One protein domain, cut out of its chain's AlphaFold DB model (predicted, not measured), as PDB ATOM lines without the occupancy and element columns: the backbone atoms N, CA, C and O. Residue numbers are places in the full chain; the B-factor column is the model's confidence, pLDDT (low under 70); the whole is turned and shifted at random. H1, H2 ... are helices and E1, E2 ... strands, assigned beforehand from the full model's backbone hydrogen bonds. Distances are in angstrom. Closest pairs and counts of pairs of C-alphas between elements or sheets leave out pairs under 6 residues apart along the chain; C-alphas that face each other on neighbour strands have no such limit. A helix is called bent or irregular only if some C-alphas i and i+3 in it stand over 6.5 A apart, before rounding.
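What this domain is: This is residues 2 to 124 and 132 to 140 of the 140 residues of the protein "LysR family transcriptional regulator substrate-binding protein" of Streptomyces sp. SID7499 (UniProt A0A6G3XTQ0). A small body has a short parallel strand pair, E1 and E2, at one side, with H2 and H3 packed to either side of E1, and a long arm of residues 95 to 124, including H5, reaches away from it. The arm runs out as loop and folds back through H5; at its base the very short parallel pair E3 and E4 lies on the side of H2 away from E1 and E2. The printed part has 132 residues, with five named helices and four named strands in the order H1 E1 H2 E2 H3 H4 E3 H5 E4. The class is mixed, helices and strands, with under half of the residues in named elements. The whole is only just compact, close to loose, with a radius of gyration of the C-alphas of 16.6 A and spans of 50 by 36 by 27 A.

How they stand to each other: H1, residues 15 to 20, and H2, residues 31 to 43, are close but not clearly touching; their closest C-alphas, of Pro 15 and Phe 43, are 6.2 A apart. E1, residues 22 to 26, is the parallel neighbour of E2, residues 48 to 53, at 34 degrees, with N 23 and O 48 at 2.8 A and N 53 and O 25 at 3.0 A. E1, H2 and E2 make a strand-helix-strand unit, two parallel neighbour strands joined through a helix, with a right-handed crossover. The closest C-alphas of E1 and H2, of Tyr 26 and Ser 33, are 4.9 A apart. H3, residues 56 to 64, comes nearest E1 with the C-alphas of Val 24 and Ala 59, 6.0 A apart. H4, residues 79 to 84, is close to H3 but not clearly touching, at a steep tilt of 52 degrees, the same way; the closest C-alphas, of Val 64 and His 84, are 6.8 A apart. E3, residues 92 to 94, and E4, residues 133 to 135, are parallel at 31 degrees, with N 93 and O 133 at 2.8 A. H5, residues 106 to 117, touches no helix. Each O i to N i+4 pair is within hydrogen-bond range in H1, H3 and H5, against 8 of 9 in H2 and 0 of 2 in H4, where 2 of 3 O i to N i+3 pairs are.

Where its parts are: H1, 8.7 A long, begins at C-alpha 15 (6.456, 42.694, -44.967). E1 measures 13.1 A, H2 19.1 A, E2 14.3 A and H3 12.5 A. H4, 9.9 A, is irregular: C-alphas 80 and 83 are 7.5 A apart. E3 measures 7.0 A, and H5, 16.3 A, begins at C-alpha 106 (20.223, 17.793, -8.830). E4, 6.7 A, ends at C-alpha 135 (6.607, 30.947, -33.103).

The domain as a whole: The two C-alphas farthest apart, of Ala 20 and Gln 106, are 51.0 A apart. Residues 125 to 131 are not printed, and C-alphas 124 and 132 are 12.2 A apart across the cut. Of the links printed whole, H3 to H4 and E3 to H5 are long. The mean pLDDT of the printed part is 90.0; residues 136 to 140 are under 70.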
ATOM      1  N   LEU A   2      18.436  40.194 -41.883       96.00
ATOM      2  CA  LEU A   2      19.763  40.722 -42.182       96.00
ATOM      3  C   LEU A   2      19.905  40.923 -43.690       96.00
ATOM      4  O   LEU A   2      19.316  40.163 -44.459       96.00
ATOM      5  N   GLY A   3      20.684  41.922 -44.092       95.81
ATOM      6  CA  GLY A   3      21.001  42.219 -45.487       95.81
ATOM      7  C   GLY A   3      22.224  43.138 -45.610       95.81
ATOM      8  O   GLY A   3      22.843  43.473 -44.599       95.81
ATOM      9  N   PRO A   4      22.566  43.579 -46.829       95.69
ATOM     10  CA  PRO A   4      23.831  44.271 -47.082       95.69
ATOM     11  C   PRO A   4      23.866  45.709 -46.558       95.69
ATOM     12  O   PRO A   4      24.931  46.221 -46.235       95.69
ATOM     13  N   ALA A   5      22.714  46.372 -46.457       95.31
ATOM     14  CA  ALA A   5      22.646  47.751 -45.990       95.31
ATOM     15  C   ALA A   5      22.689  47.839 -44.457       95.31
ATOM     16  O   ALA A   5      22.007  47.085 -43.757       95.31
ATOM     17  N   GLU A   6      23.443  48.813 -43.951       95.56
ATOM     18  CA  GLU A   6      23.328  49.256 -42.567       95.56
ATOM     19  C   GLU A   6      22.086  50.127 -42.380       95.56
ATOM     20  O   GLU A   6      21.697  50.895 -43.264       95.56
ATOM     21  N   HIS A   7      21.487  50.043 -41.198       94.12
ATOM     22  CA  HIS A   7      20.319  50.826 -40.831       94.12
ATOM     23  C   HIS A   7      20.516  51.471 -39.458       94.12
ATOM     24  O   HIS A   7      21.239  50.930 -38.611       94.12
ATOM     25  N   PRO A   8      19.860  52.618 -39.200       92.50
ATOM     26  CA  PRO A   8      19.753  53.145 -37.850       92.50
ATOM     27  C   PRO A   8      19.155  52.094 -36.897       92.50
ATOM     28  O   PRO A   8      18.330  51.280 -37.337       92.50
ATOM     29  N   PRO A   9      19.515  52.132 -35.601       85.38
ATOM     30  CA  PRO A   9      18.881  51.295 -34.586       85.38
ATOM     31  C   PRO A   9      17.351  51.383 -34.649       85.38
ATOM     32  O   PRO A   9      16.800  52.401 -35.064       85.38
ATOM     33  N   ASP A  10      16.678  50.297 -34.268       83.69
ATOM     34  CA  ASP A  10      15.211  50.183 -34.203       83.69
ATOM     35  C   ASP A  10      14.457  50.327 -35.539       83.69
ATOM     36  O   ASP A  10      13.228  50.261 -35.577       83.69
ATOM     37  N   THR A  11      15.169  50.428 -36.666       91.06
ATOM     38  CA  THR A  11      14.543  50.387 -37.993       91.06
ATOM     39  C   THR A  11      13.993  48.986 -38.260       91.06
ATOM     40  O   THR A  11      14.751  48.026 -38.409       91.06
ATOM     41  N   SER A  12      12.670  48.850 -38.360       92.25
ATOM     42  CA  SER A  12      12.031  47.572 -38.689       92.25
ATOM     43  C   SER A  12      11.945  47.341 -40.199       92.25
ATOM     44  O   SER A  12      11.611  48.255 -40.949       92.25
ATOM     45  N   ALA A  13      12.163  46.106 -40.640       93.56
ATOM     46  CA  ALA A  13      11.836  45.657 -41.985       93.56
ATOM     47  C   ALA A  13      10.321  45.451 -42.132       93.56
ATOM     48  O   ALA A  13       9.676  44.854 -41.260       93.56
ATOM     49  N   SER A  14       9.766  45.926 -43.248       91.81
ATOM     50  CA  SER A  14       8.343  45.769 -43.562       91.81
ATOM     51  C   SER A  14       8.057  44.442 -44.288       91.81
ATOM     52  O   SER A  14       8.927  43.928 -44.992       91.81
ATOM     53  N   PRO A  15       6.833  43.888 -44.199       90.56
ATOM     54  CA  PRO A  15       6.456  42.694 -44.967       90.56
ATOM     55  C   PRO A  15       6.621  42.854 -46.486       90.56
ATOM     56  O   PRO A  15       7.000  41.907 -47.170       90.56
ATOM     57  N   ALA A  16       6.389  44.058 -47.017       93.06
ATOM     58  CA  ALA A  16       6.563  44.346 -48.440       93.06
ATOM     59  C   ALA A  16       8.038  44.259 -48.873       93.06
ATOM     60  O   ALA A  16       8.336  43.696 -49.925       93.06
ATOM     61  N   GLU A  17       8.963  44.756 -48.046       94.44
ATOM     62  CA  GLU A  17      10.405  44.607 -48.289       94.44
ATOM     63  C   GLU A  17      10.820  43.132 -48.304       94.44
ATOM     64  O   GLU A  17      11.581  42.712 -49.172       94.44
ATOM     65  N   LEU A  18      10.291  42.340 -47.368       94.50
ATOM     66  CA  LEU A  18      10.563  40.904 -47.279       94.50
ATOM     67  C   LEU A  18      10.080  40.145 -48.520       94.50
ATOM     68  O   LEU A  18      10.811  39.306 -49.047       94.50
ATOM     69  N   ALA A  19       8.879  40.465 -49.004       95.81
ATOM     70  CA  ALA A  19       8.294  39.845 -50.189       95.81
ATOM     71  C   ALA A  19       9.043  40.204 -51.486       95.81
ATOM     72  O   ALA A  19       9.106  39.392 -52.409       95.81
ATOM     73  N   ALA A  20       9.618  41.408 -51.569       96.38
ATOM     74  CA  ALA A  20      10.373  41.860 -52.738       96.38
ATOM     75  C   ALA A  20      11.813  41.310 -52.787       96.38
ATOM     76  O   ALA A  20      12.393  41.184 -53.870       96.38
ATOM     77  N   ALA A  21      12.397  40.983 -51.635       97.00
ATOM     78  CA  ALA A  21      13.800  40.598 -51.524       97.00
ATOM     79  C   ALA A  21      14.134  39.233 -52.159       97.00
ATOM     80  O   ALA A  21      13.297  38.334 -52.257       97.00
ATOM     81  N   ASP A  22      15.398  39.083 -52.555       98.19
ATOM     82  CA  ASP A  22      16.050  37.794 -52.795       98.19
ATOM     83  C   ASP A  22      16.582  37.231 -51.476       98.19
ATOM     84  O   ASP A  22      17.077  37.985 -50.640       98.19
ATOM     85  N   TRP A  23      16.497  35.918 -51.278       98.50
ATOM     86  CA  TRP A  23      16.720  35.272 -49.987       98.50
ATOM     87  C   TRP A  23      17.889  34.292 -49.995       98.50
ATOM     88  O   TRP A  23      18.002  33.421 -50.861       98.50
ATOM     89  N   VAL A  24      18.703  34.377 -48.947       98.44
ATOM     90  CA  VAL A  24      19.594  33.302 -48.516       98.44
ATOM     91  C   VAL A  24      18.795  32.402 -47.576       98.44
ATOM     92  O   VAL A  24      18.573  32.733 -46.406       98.44
ATOM     93  N   LEU A  25      18.325  31.285 -48.121       98.19
ATOM     94  CA  LEU A  25      17.505  30.312 -47.408       98.19
ATOM     95  C   LEU A  25      18.360  29.272 -46.687       98.19
ATOM     96  O   LEU A  25      19.548  29.092 -46.964       98.19
ATOM     97  N   TYR A  26      17.724  28.561 -45.766       98.00
ATOM     98  CA  TYR A  26      18.329  27.424 -45.093       98.00
ATOM     99  C   TYR A  26      18.044  26.130 -45.849       98.00
ATOM    100  O   TYR A  26      16.999  26.007 -46.492       98.00
ATOM    101  N   GLU A  27      18.969  25.174 -45.770       97.38
ATOM    102  CA  GLU A  27      18.688  23.812 -46.235       97.38
ATOM    103  C   GLU A  27      17.525  23.199 -45.432       97.38
ATOM    104  O   GLU A  27      17.407  23.498 -44.238       97.38
ATOM    105  N   PRO A  28      16.676  22.353 -46.046       93.06
ATOM    106  CA  PRO A  28      15.466  21.820 -45.411       93.06
ATOM    107  C   PRO A  28      15.708  21.063 -44.098       93.06
ATOM    108  O   PRO A  28      14.823  20.981 -43.251       93.06
ATOM    109  N   GLU A  29      16.901  20.497 -43.908       91.69
ATOM    110  CA  GLU A  29      17.267  19.745 -42.706       91.69
ATOM    111  C   GLU A  29      17.603  20.656 -41.512       91.69
ATOM    112  O   GLU A  29      17.704  20.188 -40.376       91.69
ATOM    113  N   GLN A  30      17.797  21.958 -41.743       90.75
ATOM    114  CA  GLN A  30      18.047  22.931 -40.686       90.75
ATOM    115  C   GLN A  30      16.735  23.479 -40.139       90.75
ATOM    116  O   GLN A  30      15.933  24.040 -40.877       90.75
ATOM    117  N   GLY A  31      16.567  23.461 -38.814       88.00
ATOM    118  CA  GLY A  31      15.347  23.970 -38.168       88.00
ATOM    119  C   GLY A  31      15.036  25.452 -38.437       88.00
ATOM    120  O   GLY A  31      13.922  25.902 -38.190       88.00
ATOM    121  N   MET A  32      15.996  26.223 -38.958       92.44
ATOM    122  CA  MET A  32      15.747  27.591 -39.415       92.44
ATOM    123  C   MET A  32      14.975  27.667 -40.743       92.44
ATOM    124  O   MET A  32      14.392  28.716 -41.008       92.44
ATOM    125  N   SER A  33      14.918  26.605 -41.559       94.50
ATOM    126  CA  SER A  33      14.081  26.601 -42.770       94.50
ATOM    127  C   SER A  33      12.606  26.741 -42.391       94.50
ATOM    128  O   SER A  33      11.921  27.618 -42.904       94.50
ATOM    129  N   GLU A  34      12.157  25.987 -41.384       92.31
ATOM    130  CA  GLU A  34      10.792  26.054 -40.862       92.31
ATOM    131  C   GLU A  34      10.452  27.452 -40.323       92.31
ATOM    132  O   GLU A  34       9.337  27.945 -40.492       92.31
ATOM    133  N   VAL A  35      11.422  28.124 -39.695       91.50
ATOM    134  CA  VAL A  35      11.259  29.508 -39.230       91.50
ATOM    135  C   VAL A  35      11.005  30.453 -40.403       91.50
ATOM    136  O   VAL A  35      10.112  31.295 -40.312       91.50
ATOM    137  N   VAL A  36      11.758  30.313 -41.498       93.44
ATOM    138  CA  VAL A  36      11.561  31.125 -42.708       93.44
ATOM    139  C   VAL A  36      10.201  30.836 -43.335       93.44
ATOM    140  O   VAL A  36       9.479  31.778 -43.648       93.44
ATOM    141  N   ASP A  37       9.826  29.564 -43.467       93.81
ATOM    142  CA  ASP A  37       8.564  29.162 -44.092       93.81
ATOM    143  C   ASP A  37       7.354  29.670 -43.301       93.81
ATOM    144  O   ASP A  37       6.428  30.248 -43.870       93.81
ATOM    145  N   ARG A  38       7.378  29.534 -41.968       91.75
ATOM    146  CA  ARG A  38       6.319  30.057 -41.090       91.75
ATOM    147  C   ARG A  38       6.250  31.579 -41.123       91.75
ATOM    148  O   ARG A  38       5.154  32.136 -41.112       91.75
ATOM    149  N   LEU A  39       7.395  32.256 -41.174       92.44
ATOM    150  CA  LEU A  39       7.451  33.708 -41.306       92.44
ATOM    151  C   LEU A  39       6.860  34.162 -42.644       92.44
ATOM    152  O   LEU A  39       6.039  35.077 -42.678       92.44
ATOM    153  N   ALA A  40       7.239  33.501 -43.733       93.88
ATOM    154  CA  ALA A  40       6.753  33.812 -45.067       93.88
ATOM    155  C   ALA A  40       5.248  33.542 -45.196       93.88
ATOM    156  O   ALA A  40       4.507  34.407 -45.660       93.88
ATOM    157  N   GLY A  41       4.776  32.410 -44.665       93.38
ATOM    158  CA  GLY A  41       3.355  32.081 -44.576       93.38
ATOM    159  C   GLY A  41       2.562  33.083 -43.733       93.38
ATOM    160  O   GLY A  41       1.486  33.505 -44.145       93.38
ATOM    161  N   HIS A  42       3.109  33.531 -42.598       90.75
ATOM    162  CA  HIS A  42       2.477  34.544 -41.750       90.75
ATOM    163  C   HIS A  42       2.292  35.885 -42.474       90.75
ATOM    164  O   HIS A  42       1.252  36.524 -42.330       90.75
ATOM    165  N   PHE A  43       3.276  36.302 -43.274       91.06
ATOM    166  CA  PHE A  43       3.219  37.546 -44.047       91.06
ATOM    167  C   PHE A  43       2.663  37.375 -45.471       91.06
ATOM    168  O   PHE A  43       2.603  38.351 -46.217       91.06
ATOM    169  N   GLY A  44       2.242  36.164 -45.851       94.44
ATOM    170  CA  GLY A  44       1.602  35.883 -47.135       94.44
ATOM    171  C   GLY A  44       2.516  36.015 -48.358       94.44
ATOM    172  O   GLY A  44       2.041  36.420 -49.418       94.44
ATOM    173  N   PHE A  45       3.808  35.693 -48.238       95.38
ATOM    174  CA  PHE A  45       4.746  35.705 -49.368       95.38
ATOM    175  C   PHE A  45       5.486  34.373 -49.532       95.38
ATOM    176  O   PHE A  45       5.569  33.572 -48.605       95.38
ATOM    177  N   THR A  46       6.059  34.156 -50.719       96.19
ATOM    178  CA  THR A  46       6.952  33.024 -51.004       96.19
ATOM    179  C   THR A  46       8.375  33.550 -51.209       96.19
ATOM    180  O   THR A  46       8.576  34.366 -52.112       96.19
ATOM    181  N   PRO A  47       9.375  33.120 -50.417       96.62
ATOM    182  CA  PRO A  47      10.742  33.618 -50.544       96.62
ATOM    183  C   PRO A  47      11.372  33.232 -51.889       96.62
ATOM    184  O   PRO A  47      11.333  32.067 -52.293       96.62
ATOM    185  N   ARG A  48      12.011  34.189 -52.572       97.19
ATOM    186  CA  ARG A  48      12.772  33.929 -53.805       97.19
ATOM    187  C   ARG A  48      14.201  33.536 -53.445       97.19
ATOM    188  O   ARG A  48      14.956  34.366 -52.957       97.19
ATOM    189  N   ALA A  49      14.570  32.274 -53.640       97.62
ATOM    190  CA  ALA A  49      15.886  31.775 -53.243       97.62
ATOM    191  C   ALA A  49      17.001  32.275 -54.183       97.62
ATOM    192  O   ALA A  49      17.019  31.898 -55.352       97.62
ATOM    193  N   ALA A  50      17.957  33.039 -53.653       98.12
ATOM    194  CA  ALA A  50      19.221  33.363 -54.319       98.12
ATOM    195  C   ALA A  50      20.348  32.392 -53.931       98.12
ATOM    196  O   ALA A  50      21.216  32.089 -54.747       98.12
ATOM    197  N   ALA A  51      20.316  31.863 -52.704       97.75
ATOM    198  CA  ALA A  51      21.243  30.841 -52.226       97.75
ATOM    199  C   ALA A  51      20.595  29.965 -51.143       97.75
ATOM    200  O   ALA A  51      19.574  30.336 -50.557       97.75
ATOM    201  N   ARG A  52      21.211  28.810 -50.862       98.12
ATOM    202  CA  ARG A  52      20.883  27.943 -49.722       98.12
ATOM    203  C   ARG A  52      22.127  27.602 -48.918       98.12
ATOM    204  O   ARG A  52      23.225  27.534 -49.469       98.12
ATOM    205  N   THR A  53      21.960  27.435 -47.611       97.88
ATOM    206  CA  THR A  53      23.047  27.021 -46.723       97.88
ATOM    207  C   THR A  53      22.546  26.264 -45.503       97.88
ATOM    208  O   THR A  53      21.491  26.551 -44.941       97.88
ATOM    209  N   GLY A  54      23.339  25.297 -45.053       96.50
ATOM    210  CA  GLY A  54      23.064  24.534 -43.843       96.50
ATOM    211  C   GLY A  54      23.496  25.237 -42.553       96.50
ATOM    212  O   GLY A  54      23.417  24.621 -41.499       96.50
ATOM    213  N   GLN A  55      24.030  26.462 -42.591       96.06
ATOM    214  CA  GLN A  55      24.648  27.103 -41.420       96.06
ATOM    215  C   GLN A  55      24.152  28.539 -41.218       96.06
ATOM    216  O   GLN A  55      24.172  29.352 -42.141       96.06
ATOM    217  N   VAL A  56      23.776  28.883 -39.980       96.12
ATOM    218  CA  VAL A  56      23.313  30.237 -39.611       96.12
ATOM    219  C   VAL A  56      24.393  31.290 -39.844       96.12
ATOM    220  O   VAL A  56      24.111  32.325 -40.440       96.12
ATOM    221  N   SER A  57      25.637  31.015 -39.448       96.00
ATOM    222  CA  SER A  57      26.765  31.933 -39.647       96.00
ATOM    223  C   SER A  57      27.037  32.222 -41.126       96.00
ATOM    224  O   SER A  57      27.269  33.371 -41.493       96.00
ATOM    225  N   ALA A  58      26.953  31.203 -41.986       97.31
ATOM    226  CA  ALA A  58      27.111  31.371 -43.428       97.31
ATOM    227  C   ALA A  58      25.961  32.185 -44.036       97.31
ATOM    228  O   ALA A  58      26.210  33.047 -44.872       97.31
ATOM    229  N   ALA A  59      24.717  31.961 -43.594       98.00
ATOM    230  CA  ALA A  59      23.571  32.738 -44.067       98.00
ATOM    231  C   ALA A  59      23.717  34.230 -43.738       98.00
ATOM    232  O   ALA A  59      23.448  35.079 -44.585       98.00
ATOM    233  N   ILE A  60      24.179  34.538 -42.521       97.88
ATOM    234  CA  ILE A  60      24.475  35.905 -42.085       97.88
ATOM    235  C   ILE A  60      25.551  36.527 -42.981       97.88
ATOM    236  O   ILE A  60      25.336  37.618 -43.501       97.88
ATOM    237  N   LEU A  61      26.667  35.823 -43.201       97.69
ATOM    238  CA  LEU A  61      27.754  36.313 -44.048       97.69
ATOM    239  C   LEU A  61      27.265  36.593 -45.474       97.69
ATOM    240  O   LEU A  61      27.452  37.690 -45.980       97.69
ATOM    241  N   PHE A  62      26.570  35.644 -46.099       98.31
ATOM    242  CA  PHE A  62      26.020  35.825 -47.444       98.31
ATOM    243  C   PHE A  62      25.057  37.012 -47.535       98.31
ATOM    244  O   PHE A  62      25.049  37.715 -48.544       98.31
ATOM    245  N   ALA A  63      24.260  37.249 -46.491       98.25
ATOM    246  CA  ALA A  63      23.341  38.375 -46.464       98.25
ATOM    247  C   ALA A  63      24.066  39.725 -46.350       98.25
ATOM    248  O   ALA A  63      23.728  40.664 -47.067       98.25
ATOM    249  N   VAL A  64      25.078  39.818 -45.481       97.69
ATOM    250  CA  VAL A  64      25.908  41.027 -45.329       97.69
ATOM    251  C   VAL A  64      26.703  41.314 -46.608       97.69
ATOM    252  O   VAL A  64      26.788  42.464 -47.023       97.69
ATOM    253  N   GLU A  65      27.186  40.276 -47.292       97.44
ATOM    254  CA  GLU A  65      27.888  40.380 -48.583       97.44
ATOM    255  C   GLU A  65      26.945  40.614 -49.786       97.44
ATOM    256  O   GLU A  65      27.390  40.716 -50.927       97.44
ATOM    257  N   GLY A  66      25.630  40.713 -49.558       97.50
ATOM    258  CA  GLY A  66      24.667  41.144 -50.575       97.50
ATOM    259  C   GLY A  66      24.161  40.067 -51.533       97.50
ATOM    260  O   GLY A  66      23.526  40.404 -52.528       97.50
ATOM    261  N   ILE A  67      24.363  38.780 -51.232       97.81
ATOM    262  CA  ILE A  67      23.774  37.670 -52.011       97.81
ATOM    263  C   ILE A  67      22.239  37.673 -51.906       97.81
ATOM    264  O   ILE A  67      21.536  37.235 -52.814       97.81
ATOM    265  N   GLY A  68      21.711  38.171 -50.793       97.56
ATOM    266  CA  GLY A  68      20.285  38.289 -50.529       97.56
ATOM    267  C   GLY A  68      20.052  38.689 -49.080       97.56
ATOM    268  O   GLY A  68      20.933  39.230 -48.420       97.56
ATOM    269  N   VAL A  69      18.865  38.401 -48.568       98.06
ATOM    270  CA  VAL A  69      18.485  38.659 -47.179       98.06
ATOM    271  C   VAL A  69      18.301  37.343 -46.440       98.06
ATOM    272  O   VAL A  69      17.978  36.320 -47.042       98.06
ATOM    273  N   THR A  70      18.482  37.349 -45.125       97.62
ATOM    274  CA  THR A  70      18.178  36.176 -44.297       97.62
ATOM    275  C   THR A  70      17.494  36.572 -42.995       97.62
ATOM    276  O   THR A  70      17.402  37.749 -42.636       97.62
ATOM    277  N   VAL A  71      16.999  35.587 -42.255       95.25
ATOM    278  CA  VAL A  71      16.532  35.761 -40.878       95.25
ATOM    279  C   VAL A  71      17.362  34.870 -39.979       95.25
ATOM    280  O   VAL A  71      17.480  33.680 -40.225       95.25
ATOM    281  N   ALA A  72      17.921  35.445 -38.923       93.69
ATOM    282  CA  ALA A  72      18.686  34.719 -37.926       93.69
ATOM    283  C   ALA A  72      18.174  35.084 -36.527       93.69
ATOM    284  O   ALA A  72      17.624  36.180 -36.351       93.69
ATOM    285  N   PRO A  73      18.356  34.198 -35.534       90.88
ATOM    286  CA  PRO A  73      18.200  34.557 -34.133       90.88
ATOM    287  C   PRO A  73      19.094  35.749 -33.782       90.88
ATOM    288  O   PRO A  73      20.246  35.805 -34.209       90.88
ATOM    289  N   GLU A  74      18.583  36.684 -32.984       89.69
ATOM    290  CA  GLU A  74      19.319  37.895 -32.596       89.69
ATOM    291  C   GLU A  74      20.649  37.566 -31.903       89.69
ATOM    292  O   GLU A  74      21.686  38.127 -32.242       89.69
ATOM    293  N   ASN A  75      20.651  36.559 -31.026       87.50
ATOM    294  CA  ASN A  75      21.846  36.089 -30.323       87.50
ATOM    295  C   ASN A  75      22.900  35.426 -31.232       87.50
ATOM    296  O   ASN A  75      24.019  35.185 -30.783       87.50
ATOM    297  N   ALA A  76      22.554  35.098 -32.481       91.50
ATOM    298  CA  ALA A  76      23.489  34.562 -33.464       91.50
ATOM    299  C   ALA A  76      24.160  35.662 -34.303       91.50
ATOM    300  O   ALA A  76      25.089  35.357 -35.050       91.50
ATOM    301  N   VAL A  77      23.704  36.919 -34.203       93.31
ATOM    302  CA  VAL A  77      24.255  38.049 -34.958       93.31
ATOM    303  C   VAL A  77      25.451  38.643 -34.202       93.31
ATOM    304  O   VAL A  77      25.284  39.163 -33.097       93.31
ATOM    305  N   PRO A  78      26.666  38.617 -34.773       93.06
ATOM    306  CA  PRO A  78      27.816  39.301 -34.194       93.06
ATOM    307  C   PRO A  78      27.570  40.807 -34.027       93.06
ATOM    308  O   PRO A  78      27.021  41.457 -34.914       93.06
ATOM    309  N   LEU A  79      28.062  41.392 -32.927       91.88
ATOM    310  CA  LEU A  79      27.846  42.811 -32.599       91.88
ATOM    311  C   LEU A  79      28.277  43.780 -33.713       91.88
ATOM    312  O   LEU A  79      27.605  44.783 -33.943       91.88
ATOM    313  N   HIS A  80      29.361  43.476 -34.432       93.62
ATOM    314  CA  HIS A  80      29.849  44.313 -35.534       93.62
ATOM    315  C   HIS A  80      28.926  44.297 -36.766       93.62
ATOM    316  O   HIS A  80      29.020  45.191 -37.595       93.62
ATOM    317  N   TRP A  81      28.001  43.337 -36.858       94.94
ATOM    318  CA  TRP A  81      26.955  43.285 -37.883       94.94
ATOM    319  C   TRP A  81      25.570  43.672 -37.357       94.94
ATOM    320  O   TRP A  81      24.588  43.582 -38.089       94.94
ATOM    321  N   SER A  82      25.463  44.147 -36.113       92.88
ATOM    322  CA  SER A  82      24.179  44.547 -35.516       92.88
ATOM    323  C   SER A  82      23.411  45.566 -36.367       92.88
ATOM    324  O   SER A  82      22.197  45.461 -36.486       92.88
ATOM    325  N   ARG A  83      24.107  46.491 -37.042       94.88
ATOM    326  CA  ARG A  83      23.497  47.504 -37.927       94.88
ATOM    327  C   ARG A  83      22.962  46.951 -39.248       94.88
ATOM    328  O   ARG A  83      22.147  47.605 -39.891       94.88
ATOM    329  N   HIS A  84      23.381  45.753 -39.647       96.44
ATOM    330  CA  HIS A  84      22.809  45.034 -40.788       96.44
ATOM    331  C   HIS A  84      21.524  44.290 -40.414       96.44
ATOM    332  O   HIS A  84      20.740  43.912 -41.289       96.44
ATOM    333  N   ALA A  85      21.304  44.058 -39.116       94.75
ATOM    334  CA  ALA A  85      20.132  43.379 -38.607       94.75
ATOM    335  C   ALA A  85      19.002  44.370 -38.309       94.75
ATOM    336  O   ALA A  85      19.182  45.407 -37.678       94.75
ATOM    337  N   ARG A  86      17.800  44.006 -38.744       94.56
ATOM    338  CA  ARG A  86      16.552  44.718 -38.484       94.56
ATOM    339  C   ARG A  86      15.506  43.771 -37.925       94.56
ATOM    340  O   ARG A  86      15.381  42.624 -38.381       94.56
ATOM    341  N   ARG A  87      14.705  44.252 -36.978       91.81
ATOM    342  CA  ARG A  87      13.503  43.546 -36.519       91.81
ATOM    343  C   ARG A  87      12.463  43.512 -37.643       91.81
ATOM    344  O   ARG A  87      12.459  44.385 -38.500       91.81
ATOM    345  N   ILE A  88      11.601  42.501 -37.672       91.00
ATOM    346  CA  ILE A  88      10.497  42.420 -38.637       91.00
ATOM    347  C   ILE A  88       9.220  42.854 -37.924       91.00
ATOM    348  O   ILE A  88       8.817  42.196 -36.963       91.00
ATOM    349  N   GLY A  89       8.619  43.961 -38.368       85.88
ATOM    350  CA  GLY A  89       7.492  44.591 -37.671       85.88
ATOM    351  C   GLY A  89       7.753  44.759 -36.158       85.88
ATOM    352  O   GLY A  89       8.865  45.137 -35.779       85.88
ATOM    353  N   PRO A  90       6.783  44.435 -35.279       83.88
ATOM    354  CA  PRO A  90       6.956  44.496 -33.819       83.88
ATOM    355  C   PRO A  90       7.887  43.406 -33.255       83.88
ATOM    356  O   PRO A  90       8.291  43.482 -32.095       83.88
ATOM    357  N   GLY A  91       8.289  42.425 -34.070       86.81
ATOM    358  CA  GLY A  91       9.221  41.356 -33.718       86.81
ATOM    359  C   GLY A  91       8.635  39.962 -33.898       86.81
ATOM    360  O   GLY A  91       7.440  39.737 -33.712       86.81
ATOM    361  N   TYR A  92       9.506  39.026 -34.275       87.81
ATOM    362  CA  TYR A  92       9.172  37.626 -34.518       87.81
ATOM    363  C   TYR A  92      10.016  36.767 -33.576       87.81
ATOM    364  O   TYR A  92      11.235  36.678 -33.734       87.81
ATOM    365  N   PHE A  93       9.381  36.200 -32.557       88.50
ATOM    366  CA  PHE A  93      10.043  35.573 -31.417       88.50
ATOM    367  C   PHE A  93       9.799  34.072 -31.408       88.50
ATOM    368  O   PHE A  93       8.705  33.612 -31.720       88.50
ATOM    369  N   ARG A  94      10.806  33.305 -30.994       85.31
ATOM    370  CA  ARG A  94      10.700  31.859 -30.787       85.31
ATOM    371  C   ARG A  94      10.915  31.546 -29.318       85.31
ATOM    372  O   ARG A  94      11.868  32.037 -28.718       85.31
ATOM    373  N   GLU A  95      10.043  30.717 -28.760       85.88
ATOM    374  CA  GLU A  95      10.196  30.247 -27.389       85.88
ATOM    375  C   GLU A  95      11.404  29.306 -27.265       85.88
ATOM    376  O   GLU A  95      11.615  28.421 -28.101       85.88
ATOM    377  N   LEU A  96      12.197  29.499 -26.209       83.88
ATOM    378  CA  LEU A  96      13.249  28.573 -25.811       83.88
ATOM    379  C   LEU A  96      12.786  27.792 -24.587       83.88
ATOM    380  O   LEU A  96      12.438  28.374 -23.564       83.88
ATOM    381  N   VAL A  97      12.816  26.466 -24.694       84.25
ATOM    382  CA  VAL A  97      12.364  25.557 -23.639       84.25
ATOM    383  C   VAL A  97      13.490  24.629 -23.205       84.25
ATOM    384  O   VAL A  97      14.241  24.104 -24.029       84.25
ATOM    385  N   VAL A  98      13.585  24.391 -21.898       83.44
ATOM    386  CA  VAL A  98      14.445  23.354 -21.321       83.44
ATOM    387  C   VAL A  98      13.563  22.161 -20.981       83.44
ATOM    388  O   VAL A  98      12.627  22.285 -20.195       83.44
ATOM    389  N   PHE A  99      13.858  20.996 -21.555       86.56
ATOM    390  CA  PHE A  99      13.084  19.778 -21.323       86.56
ATOM    391  C   PHE A  99      13.992  18.584 -21.021       86.56
ATOM    392  O   PHE A  99      15.140  18.516 -21.456       86.56
ATOM    393  N   SER A 100      13.464  17.612 -20.276       87.25
ATOM    394  CA  SER A 100      14.120  16.333 -20.004       87.25
ATOM    395  C   SER A 100      13.094  15.207 -20.068       87.25
ATOM    396  O   SER A 100      11.959  15.371 -19.636       87.25
ATOM    397  N   ARG A 101      13.498  14.039 -20.584       91.31
ATOM    398  CA  ARG A 101      12.641  12.835 -20.615       91.31
ATOM    399  C   ARG A 101      12.495  12.159 -19.249       91.31
ATOM    400  O   ARG A 101      11.566  11.390 -19.046       91.31
ATOM    401  N   LYS A 102      13.454  12.375 -18.351       92.00
ATOM    402  CA  LYS A 102      13.499  11.799 -16.999       92.00
ATOM    403  C   LYS A 102      13.583  12.923 -15.976       92.00
ATOM    404  O   LYS A 102      13.983  14.034 -16.330       92.00
ATOM    405  N   THR A 103      13.283  12.619 -14.716       90.62
ATOM    406  CA  THR A 103      13.546  13.537 -13.604       90.62
ATOM    407  C   THR A 103      14.992  14.044 -13.690       90.62
ATOM    408  O   THR A 103      15.907  13.213 -13.742       90.62
ATOM    409  N   PRO A 104      15.213  15.367 -13.792       89.56
ATOM    410  CA  PRO A 104      16.556  15.924 -13.882       89.56
ATOM    411  C   PRO A 104      17.380  15.564 -12.641       89.56
ATOM    412  O   PRO A 104      16.849  15.432 -11.541       89.56
ATOM    413  N   SER A 105      18.691  15.391 -12.805       93.94
ATOM    414  CA  SER A 105      19.582  15.273 -11.649       93.94
ATOM    415  C   SER A 105      19.628  16.598 -10.886       93.94
ATOM    416  O   SER A 105      19.394  17.657 -11.468       93.94
ATOM    417  N   GLN A 106      20.040  16.568  -9.617       94.88
ATOM    418  CA  GLN A 106      20.223  17.793  -8.830       94.88
ATOM    419  C   GLN A 106      21.143  18.813  -9.531       94.88
ATOM    420  O   GLN A 106      20.920  20.018  -9.443       94.88
ATOM    421  N   LEU A 107      22.168  18.347 -10.256       94.69
ATOM    422  CA  LEU A 107      23.043  19.224 -11.036       94.69
ATOM    423  C   LEU A 107      22.298  19.882 -12.207       94.69
ATOM    424  O   LEU A 107      22.470  21.074 -12.441       94.69
ATOM    425  N   ALA A 108      21.458  19.128 -12.919       92.75
ATOM    426  CA  ALA A 108      20.652  19.659 -14.014       92.75
ATOM    427  C   ALA A 108      19.579  20.644 -13.518       92.75
ATOM    428  O   ALA A 108      19.333  21.647 -14.180       92.75
ATOM    429  N   GLU A 109      18.986  20.406 -12.344       91.56
ATOM    430  CA  GLU A 109      18.069  21.358 -11.703       91.56
ATOM    431  C   GLU A 109      18.781  22.659 -11.340       91.56
ATOM    432  O   GLU A 109      18.328  23.726 -11.735       91.56
ATOM    433  N   ARG A 110      19.951  22.580 -10.691       92.50
ATOM    434  CA  ARG A 110      20.755  23.773 -10.389       92.50
ATOM    435  C   ARG A 110      21.175  24.525 -11.648       92.50
ATOM    436  O   ARG A 110      21.191  25.749 -11.646       92.50
ATOM    437  N   TYR A 111      21.509  23.807 -12.721       90.19
ATOM    438  CA  TYR A 111      21.844  24.422 -14.003       90.19
ATOM    439  C   TYR A 111      20.635  25.118 -14.637       90.19
ATOM    440  O   TYR A 111      20.772  26.239 -15.117       90.19
ATOM    441  N   ARG A 112      19.443  24.507 -14.590       89.56
ATOM    442  CA  ARG A 112      18.190  25.157 -15.000       89.56
ATOM    443  C   ARG A 112      17.954  26.426 -14.184       89.56
ATOM    444  O   ARG A 112      17.721  27.470 -14.778       89.56
ATOM    445  N   ASP A 113      18.051  26.344 -12.860       88.50
ATOM    446  CA  ASP A 113      17.804  27.479 -11.965       88.50
ATOM    447  C   ASP A 113      18.791  28.626 -12.236       88.50
ATOM    448  O   ASP A 113      18.401  29.793 -12.296       88.50
ATOM    449  N   MET A 114      20.061  28.293 -12.491       89.12
ATOM    450  CA  MET A 114      21.070  29.241 -12.963       89.12
ATOM    451  C   MET A 114      20.662  29.872 -14.302       89.12
ATOM    452  O   MET A 114      20.618  31.091 -14.402       89.12
ATOM    453  N   LEU A 115      20.302  29.078 -15.317       84.94
ATOM    454  CA  LEU A 115      19.860  29.606 -16.614       84.94
ATOM    455  C   LEU A 115      18.648  30.542 -16.496       84.94
ATOM    456  O   LEU A 115      18.569  31.512 -17.239       84.94
ATOM    457  N   THR A 116      17.725  30.276 -15.569       79.69
ATOM    458  CA  THR A 116      16.525  31.105 -15.358       79.69
ATOM    459  C   THR A 116      16.744  32.315 -14.450       79.69
ATOM    460  O   THR A 116      15.863  33.164 -14.366       79.69
ATOM    461  N   SER A 117      17.875  32.386 -13.744       80.75
ATOM    462  CA  SER A 117      18.215  33.506 -12.853       80.75
ATOM    463  C   SER A 117      19.203  34.494 -13.472       80.75
ATOM    464  O   SER A 117      19.353  35.600 -12.956       80.75
ATOM    465  N   LEU A 118      19.868  34.119 -14.567       79.50
ATOM    466  CA  LEU A 118      20.734  35.012 -15.326       79.50
ATOM    467  C   LEU A 118      19.909  35.923 -16.240       79.50
ATOM    468  O   LEU A 118      18.969  35.477 -16.896       79.50
ATOM    469  N   GLU A 119      20.334  37.183 -16.354       73.88
ATOM    470  CA  GLU A 119      19.914  38.057 -17.449       73.88
ATOM    471  C   GLU A 119      20.571  37.563 -18.740       73.88
ATOM    472  O   GLU A 119      21.690  37.930 -19.099       73.88
ATOM    473  N   LEU A 120      19.891  36.642 -19.414       72.31
ATOM    474  CA  LEU A 120      20.255  36.234 -20.760       72.31
ATOM    475  C   LEU A 120      19.763  37.297 -21.753       72.31
ATOM    476  O   LEU A 120      18.760  37.957 -21.481       72.31
ATOM    477  N   PRO A 121      20.402  37.445 -22.928       71.75
ATOM    478  CA  PRO A 121      19.894  38.276 -24.022       71.75
ATOM    479  C   PRO A 121      18.682  37.599 -24.690       71.75
ATOM    480  O   PRO A 121      18.680  37.295 -25.882       71.75
ATOM    481  N   LEU A 122      17.677  37.277 -23.883       76.75
ATOM    482  CA  LEU A 122      16.419  36.647 -24.231       76.75
ATOM    483  C   LEU A 122      15.315  37.546 -23.687       76.75
ATOM    484  O   LEU A 122      15.358  37.955 -22.531       76.75
ATOM    485  N   ALA A 123      14.314  37.838 -24.509       78.56
ATOM    486  CA  ALA A 123      13.140  38.549 -24.029       78.56
ATOM    487  C   ALA A 123      12.333  37.633 -23.101       78.56
ATOM    488  O   ALA A 123      12.010  36.500 -23.480       78.56
ATOM    489  N   ALA A 124      11.976  38.111 -21.906       80.06
ATOM    490  CA  ALA A 124      10.938  37.445 -21.135       80.06
ATOM    491  C   ALA A 124       9.585  37.668 -21.823       80.06
ATOM    492  O   ALA A 124       9.363  38.684 -22.476       80.06
ATOM    493  N   ALA A 132       3.897  41.587 -31.100       87.06
ATOM    494  CA  ALA A 132       4.941  40.588 -31.321       87.06
ATOM    495  C   ALA A 132       4.355  39.227 -31.728       87.06
ATOM    496  O   ALA A 132       3.439  38.696 -31.098       87.06
ATOM    497  N   VAL A 133       4.929  38.629 -32.769       87.19
ATOM    498  CA  VAL A 133       4.511  37.317 -33.263       87.19
ATOM    499  C   VAL A 133       5.333  36.238 -32.571       87.19
ATOM    500  O   VAL A 133       6.564  36.303 -32.558       87.19
ATOM    501  N   ARG A 134       4.664  35.223 -32.018       86.69
ATOM    502  CA  ARG A 134       5.311  34.071 -31.375       86.69
ATOM    503  C   ARG A 134       5.265  32.849 -32.286       86.69
ATOM    504  O   ARG A 134       4.193  32.357 -32.630       86.69
ATOM    505  N   LEU A 135       6.434  32.306 -32.601       76.94
ATOM    506  CA  LEU A 135       6.607  30.947 -33.103       76.94
ATOM    507  C   LEU A 135       6.344  29.962 -31.961       76.94
ATOM    508  O   LEU A 135       7.270  29.518 -31.281       76.94
ATOM    509  N   GLY A 136       5.070  29.659 -31.731       68.31
ATOM    510  CA  GLY A 136       4.646  28.531 -30.910       68.31
ATOM    511  C   GLY A 136       4.430  27.272 -31.753       68.31
ATOM    512  O   GLY A 136       4.185  27.342 -32.964       68.31
ATOM    513  N   ASN A 137       4.457  26.112 -31.098       47.72
ATOM    514  CA  ASN A 137       3.946  24.865 -31.662       47.72
ATOM    515  C   ASN A 137       2.413  24.945 -31.759       47.72
ATOM    516  O   ASN A 137       1.703  24.369 -30.941       47.72
ATOM    517  N   VAL A 138       1.887  25.672 -32.744       41.12
ATOM    518  CA  VAL A 138       0.541  25.377 -33.242       41.12
ATOM    519  C   VAL A 138       0.699  24.110 -34.070       41.12
ATOM    520  O   VAL A 138       1.271  24.146 -35.160       41.12
ATOM    521  N   SER A 139       0.320  22.977 -33.481       36.78
ATOM    522  CA  SER A 139       0.189  21.712 -34.197       36.78
ATOM    523  C   SER A 139      -0.706  21.916 -35.419       36.78
ATOM    524  O   SER A 139      -1.736  22.586 -35.319       36.78
ATOM    525  N   ALA A 140      -0.287  21.345 -36.548       33.28
ATOM    526  CA  ALA A 140      -1.208  20.977 -37.617       33.28
ATOM    527  C   ALA A 140      -2.265  19.988 -37.099       33.28
ATOM    528  O   ALA A 140      -1.948  19.242 -36.137       33.28
TER     529      ALA A 140